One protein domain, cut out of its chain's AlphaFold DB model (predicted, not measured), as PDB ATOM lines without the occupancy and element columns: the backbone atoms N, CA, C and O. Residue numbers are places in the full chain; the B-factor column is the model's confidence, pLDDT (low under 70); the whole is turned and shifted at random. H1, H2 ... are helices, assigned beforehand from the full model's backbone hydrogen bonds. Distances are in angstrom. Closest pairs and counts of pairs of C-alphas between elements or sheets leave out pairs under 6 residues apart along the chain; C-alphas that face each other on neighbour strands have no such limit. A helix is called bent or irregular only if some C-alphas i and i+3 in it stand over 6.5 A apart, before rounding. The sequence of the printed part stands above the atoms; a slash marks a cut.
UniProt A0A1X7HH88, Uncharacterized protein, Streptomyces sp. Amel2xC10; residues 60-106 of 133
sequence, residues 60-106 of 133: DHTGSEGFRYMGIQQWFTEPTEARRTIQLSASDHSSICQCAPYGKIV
ATOM      1  N   ASP A  60     107.410 126.753 100.182       84.19
ATOM      2  CA  ASP A  60     107.773 126.252 101.502       84.19
ATOM      3  C   ASP A  60     108.345 124.833 101.362       84.19
ATOM      4  O   ASP A  60     107.612 123.864 101.149       84.19
ATOM      5  N   HIS A  61     109.674 124.725 101.410       83.62
ATOM      6  CA  HIS A  61     110.403 123.469 101.246       83.62
ATOM      7  C   HIS A  61     111.005 123.025 102.574       83.62
ATOM      8  O   HIS A  61     112.164 123.304 102.891       83.62
ATOM      9  N   THR A  62     110.221 122.301 103.365       75.25
ATOM     10  CA  THR A  62     110.706 121.723 104.620       75.25
ATOM     11  C   THR A  62     111.566 120.481 104.360       75.25
ATOM     12  O   THR A  62     111.189 119.608 103.580       75.25
ATOM     13  N   GLY A  63     112.700 120.348 105.053       75.31
ATOM     14  CA  GLY A  63     113.530 119.138 105.016       75.31
ATOM     15  C   GLY A  63     114.582 119.122 103.902       75.31
ATOM     16  O   GLY A  63     115.196 120.141 103.594       75.31
ATOM     17  N   SER A  64     114.849 117.947 103.325       73.81
ATOM     18  CA  SER A  64     115.943 117.739 102.357       73.81
ATOM     19  C   SER A  64     115.729 118.439 101.010       73.81
ATOM     20  O   SER A  64     116.695 118.683 100.289       73.81
ATOM     21  N   GLU A  65     114.487 118.802 100.684       75.12
ATOM     22  CA  GLU A  65     114.158 119.574  99.483       75.12
ATOM     23  C   GLU A  65     114.703 121.003  99.557       75.12
ATOM     24  O   GLU A  65     115.293 121.472  98.590       75.12
ATOM     25  N   GLY A  66     114.611 121.660 100.720       79.12
ATOM     26  CA  GLY A  66     115.142 123.013 100.905       79.12
ATOM     27  C   GLY A  66     116.656 123.082 100.687       79.12
ATOM     28  O   GLY A  66     117.147 123.976 100.004       79.12
ATOM     29  N   PHE A  67     117.400 122.084 101.180       79.56
ATOM     30  CA  PHE A  67     118.840 121.979 100.915       79.56
ATOM     31  C   PHE A  67     119.147 121.755  99.434       79.56
ATOM     32  O   PHE A  67     120.091 122.345  98.914       79.56
ATOM     33  N   ARG A  68     118.343 120.936  98.745       80.00
ATOM     34  CA  ARG A  68     118.512 120.674  97.310       80.00
ATOM     35  C   ARG A  68     118.264 121.923  96.468       80.00
ATOM     36  O   ARG A  68     118.927 122.117  95.462       80.00
ATOM     37  N   TYR A  69     117.321 122.767  96.868       88.31
ATOM     38  CA  TYR A  69     116.934 123.949  96.098       88.31
ATOM     39  C   TYR A  69     117.754 125.201  96.404       88.31
ATOM     40  O   TYR A  69     117.606 126.198  95.702       88.31
ATOM     41  N   MET A  70     118.648 125.152  97.391       86.56
ATOM     42  CA  MET A  70     119.430 126.309  97.832       86.56
ATOM     43  C   MET A  70     120.269 126.931  96.704       86.56
ATOM     44  O   MET A  70     120.300 128.152  96.569       86.56
ATOM     45  N   GLY A  71     120.895 126.108  95.853       85.50
ATOM     46  CA  GLY A  71     121.676 126.590  94.706       85.50
ATOM     47  C   GLY A  71     120.815 127.318  93.668       85.50
ATOM     48  O   GLY A  71     121.165 128.407  93.214       85.50
ATOM     49  N   ILE A  72     119.638 126.763  93.356       88.62
ATOM     50  CA  ILE A  72     118.665 127.371  92.434       88.62
ATOM     51  C   ILE A  72     118.096 128.666  93.020       88.62
ATOM     52  O   ILE A  72     117.973 129.659  92.302       88.62
ATOM     53  N   GLN A  73     117.766 128.667  94.314       90.00
ATOM     54  CA  GLN A  73     117.291 129.841  95.046       90.00
ATOM     55  C   GLN A  73     118.305 130.973  94.961       90.00
ATOM     56  O   GLN A  73     117.965 132.045  94.462       90.00
ATOM     57  N   GLN A  74     119.552 130.708  95.354       86.44
ATOM     58  CA  GLN A  74     120.625 131.694  95.303       86.44
ATOM     59  C   GLN A  74     120.815 132.220  93.878       86.44
ATOM     60  O   GLN A  74     120.749 133.425  93.649       86.44
ATOM     61  N   TRP A  75     120.956 131.332  92.893       88.38
ATOM     62  CA  TRP A  75     121.080 131.732  91.492       88.38
ATOM     63  C   TRP A  75     119.928 132.644  91.039       88.38
ATOM     64  O   TRP A  75     120.160 133.662  90.385       88.38
ATOM     65  N   PHE A  76     118.682 132.330  91.401       87.00
ATOM     66  CA  PHE A  76     117.521 133.096  90.953       87.00
ATOM     67  C   PHE A  76     117.361 134.447  91.663       87.00
ATOM     68  O   PHE A  76     116.873 135.397  91.046       87.00
ATOM     69  N   THR A  77     117.747 134.557  92.936       86.50
ATOM     70  CA  THR A  77     117.568 135.786  93.727       86.50
ATOM     71  C   THR A  77     118.733 136.763  93.614       86.50
ATOM     72  O   THR A  77     118.547 137.952  93.861       86.50
ATOM     73  N   GLU A  78     119.920 136.298  93.225       80.56
ATOM     74  CA  GLU A  78     121.106 137.152  93.107       80.56
ATOM     75  C   GLU A  78     120.992 138.164  91.943       80.56
ATOM     76  O   GLU A  78     120.370 137.862  90.905       80.56
ATOM     77  N   PRO A  79     121.610 139.358  92.071       78.00
ATOM     78  CA  PRO A  79     121.703 140.345  90.999       78.00
ATOM     79  C   PRO A  79     122.372 139.775  89.744       78.00
ATOM     80  O   PRO A  79     123.206 138.875  89.827       78.00
ATOM     81  N   THR A  80     122.063 140.336  88.572       73.31
ATOM     82  CA  THR A  80     122.501 139.812  87.263       73.31
ATOM     83  C   THR A  80     124.003 139.528  87.169       73.31
ATOM     84  O   THR A  80     124.390 138.523  86.577       73.31
ATOM     85  N   GLU A  81     124.854 140.386  87.735       70.50
ATOM     86  CA  GLU A  81     126.311 140.207  87.692       70.50
ATOM     87  C   GLU A  81     126.775 139.010  88.530       70.50
ATOM     88  O   GLU A  81     127.539 138.183  88.036       70.50
ATOM     89  N   ALA A  82     126.256 138.868  89.752       70.62
ATOM     90  CA  ALA A  82     126.562 137.749  90.642       70.62
ATOM     91  C   ALA A  82     125.935 136.436  90.145       70.62
ATOM     92  O   ALA A  82     126.571 135.391  90.158       70.62
ATOM     93  N   ARG A  83     124.721 136.482  89.591       73.81
ATOM     94  CA  ARG A  83     124.054 135.310  89.010       73.81
ATOM     95  C   ARG A  83     124.877 134.636  87.916       73.81
ATOM     96  O   ARG A  83     124.870 133.416  87.809       73.81
ATOM     97  N   ARG A  84     125.580 135.419  87.093       73.62
ATOM     98  CA  ARG A  84     126.405 134.900  85.987       73.62
ATOM     99  C   ARG A  84     127.606 134.084  86.460       73.62
ATOM    100  O   ARG A  84     128.136 133.310  85.669       73.62
ATOM    101  N   THR A  85     128.043 134.254  87.709       77.25
ATOM    102  CA  THR A  85     129.165 133.493  88.275       77.25
ATOM    103  C   THR A  85     128.711 132.194  88.943       77.25
ATOM    104  O   THR A  85     129.540 131.320  89.194       77.25
ATOM    105  N   ILE A  86     127.406 132.031  89.181       78.81
ATOM    106  CA  ILE A  86     126.819 130.833  89.781       78.81
ATOM    107  C   ILE A  86     126.470 129.842  88.668       78.81
ATOM    108  O   ILE A  86     125.550 130.065  87.878       78.81
ATOM    109  N   GLN A  87     127.207 128.735  88.609       83.12
ATOM    110  CA  GLN A  87     126.899 127.618  87.720       83.12
ATOM    111  C   GLN A  87     125.970 126.635  88.427       83.12
ATOM    112  O   GLN A  87     126.324 126.085  89.468       83.12
ATOM    113  N   LEU A  88     124.794 126.412  87.844       83.62
ATOM    114  CA  LEU A  88     123.862 125.385  88.298       83.62
ATOM    115  C   LEU A  88     124.374 123.992  87.904       83.62
ATOM    116  O   LEU A  88     124.932 123.804  86.820       83.62
ATOM    117  N   SER A  89     124.177 123.007  88.778       82.69
ATOM    118  CA  SER A  89     124.572 121.623  88.511       82.69
ATOM    119  C   SER A  89     123.590 120.927  87.555       82.69
ATOM    120  O   SER A  89     122.465 121.372  87.331       82.69
ATOM    121  N   ALA A  90     123.963 119.766  87.008       81.62
ATOM    122  CA  ALA A  90     123.032 118.964  86.204       81.62
ATOM    123  C   ALA A  90     121.774 118.537  86.999       81.62
ATOM    124  O   ALA A  90     120.689 118.389  86.432       81.62
ATOM    125  N   SER A  91     121.911 118.361  88.316       82.62
ATOM    126  CA  SER A  91     120.806 118.052  89.229       82.62
ATOM    127  C   SER A  91     119.884 119.254  89.426       82.62
ATOM    128  O   SER A  91     118.663 119.084  89.402       82.62
ATOM    129  N   ASP A  92     120.441 120.465  89.521       84.62
ATOM    130  CA  ASP A  92     119.659 121.705  89.565       84.62
ATOM    131  C   ASP A  92     118.832 121.871  88.289       84.62
ATOM    132  O   ASP A  92     117.617 122.078  88.336       84.62
ATOM    133  N   HIS A  93     119.477 121.695  87.131       83.44
ATOM    134  CA  HIS A  93     118.818 121.757  85.828       83.44
ATOM    135  C   HIS A  93     117.675 120.740  85.738       83.44
ATOM    136  O   HIS A  93     116.562 121.085  85.341       83.44
ATOM    137  N   SER A  94     117.922 119.493  86.146       83.38
ATOM    138  CA  SER A  94     116.889 118.455  86.158       83.38
ATOM    139  C   SER A  94     115.745 118.800  87.114       83.38
ATOM    140  O   SER A  94     114.579 118.618  86.765       83.38
ATOM    141  N   SER A  95     116.048 119.374  88.279       86.62
ATOM    142  CA  SER A  95     115.033 119.787  89.251       86.62
ATOM    143  C   SER A  95     114.097 120.854  88.684       86.62
ATOM    144  O   SER A  95     112.877 120.721  88.779       86.62
ATOM    145  N   ILE A  96     114.649 121.856  87.997       85.44
ATOM    146  CA  ILE A  96     113.872 122.889  87.294       85.44
ATOM    147  C   ILE A  96     112.971 122.257  86.222       85.44
ATOM    148  O   ILE A  96     111.774 122.551  86.162       85.44
ATOM    149  N   CYS A  97     113.526 121.354  85.407       82.81
ATOM    150  CA  CYS A  97     112.795 120.670  84.336       82.81
ATOM    151  C   CYS A  97     111.653 119.788  84.844       82.81
ATOM    152  O   CYS A  97     110.675 119.607  84.127       82.81
ATOM    153  N   GLN A  98     111.763 119.230  86.051       85.56
ATOM    154  CA  GLN A  98     110.739 118.364  86.634       85.56
ATOM    155  C   GLN A  98     109.668 119.147  87.400       85.56
ATOM    156  O   GLN A  98     108.480 118.847  87.275       85.56
ATOM    157  N   CYS A  99     110.048 120.193  88.136       86.25
ATOM    158  CA  CYS A  99     109.087 121.014  88.875       86.25
ATOM    159  C   CYS A  99     108.156 121.813  87.956       86.25
ATOM    160  O   CYS A  99     107.013 122.066  88.325       86.25
ATOM    161  N   ALA A 100     108.597 122.182  86.752       82.75
ATOM    162  CA  ALA A 100     107.759 122.903  85.795       82.75
ATOM    163  C   ALA A 100     106.508 122.114  85.324       82.75
ATOM    164  O   ALA A 100     105.406 122.657  85.424       82.75
ATOM    165  N   PRO A 101     106.615 120.857  84.849       80.81
ATOM    166  CA  PRO A 101     105.461 120.037  84.471       80.81
ATOM    167  C   PRO A 101     104.783 119.344  85.659       80.81
ATOM    168  O   PRO A 101     103.563 119.203  85.658       80.81
ATOM    169  N   TYR A 102     105.545 118.891  86.660       81.62
ATOM    170  CA  TYR A 102     105.021 117.992  87.695       81.62
ATOM    171  C   TYR A 102     104.786 118.661  89.048       81.62
ATOM    172  O   TYR A 102     104.180 118.052  89.929       81.62
ATOM    173  N   GLY A 103     105.288 119.882  89.249       82.19
ATOM    174  CA  GLY A 103     105.248 120.573  90.541       82.19
ATOM    175  C   GLY A 103     106.109 119.927  91.630       82.19
ATOM    176  O   GLY A 103     106.061 120.369  92.768       82.19
ATOM    177  N   LYS A 104     106.862 118.870  91.304       82.56
ATOM    178  CA  LYS A 104     107.745 118.131  92.212       82.56
ATOM    179  C   LYS A 104     108.783 117.336  91.424       82.56
ATOM    180  O   LYS A 104     108.652 117.155  90.213       82.56
ATOM    181  N   ILE A 105     109.760 116.781  92.130       83.44
ATOM    182  CA  ILE A 105     110.705 115.813  91.566       83.44
ATOM    183  C   ILE A 105     110.028 114.444  91.482       83.44
ATOM    184  O   ILE A 105     109.606 113.887  92.495       83.44
ATOM    185  N   VAL A 106     109.904 113.907  90.271       82.38
ATOM    186  CA  VAL A 106     109.288 112.591  90.008       82.38
ATOM    187  C   VAL A 106     110.357 111.542  89.706       82.38
ATOM    188  O   VAL A 106     110.206 110.374  90.058       82.38
TER     189      VAL A 106
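Overview. This is residues 60 to 106 of the 133 residues of an uncharacterized protein of Streptomyces sp. Amel2xC10 (UniProt A0A1X7HH88). Two longer helices, H1 and H3, stand about perpendicular, with Asp 92, near the beginning of H3, meeting the middle of H1; past the far end of H1 the chain turns through short H2 and folds back to H3. The printed part has 47 residues with three named helices, H1, H2, H3, and no named strand: all helix. It is only just compact, close to loose, with a radius of gyration of the C-alphas of 11.2 A, and elongated, spanning 32 by 20 by 14 A.

Along the chain. H1, residues 64 to 77, measures 20.1 A from C-alpha 64 at (115.943, 117.739, 102.357); it is irregular, C-alphas 68 and 71 being 7.2 A apart. H2 is residues 80 to 83, 5.1 A. H3, residues 90 to 102, measures 18.1 A, ending at (105.021, 117.992, 87.695).

Arrangement. H1, with residues 68 to 72 alone, touches H3 at residue 92 alone; their closest C-alphas, Ile 72 and Asp 92, are 6.4 A apart, and their lines stand at 84 degrees, about perpendicular. H2 is close to H1 but not clearly touching, the closest C-alphas, Trp 75 and Arg 83, being 5.3 A apart. H2 and H3 are apart. O i to N i+4 pairs are within hydrogen-bond range in 8 of 10 for H1 and 8 of 9 for H3; H2 is too short for one.

Size, cuts and confidence. The farthest C-alphas, Glu 81 and Val 106, are 32.5 A apart. The printed part has no cut; the link H1 to H2 is tight, H2 to H3 short. Mean pLDDT of the printed part is 81.6; no printed residue is under 70.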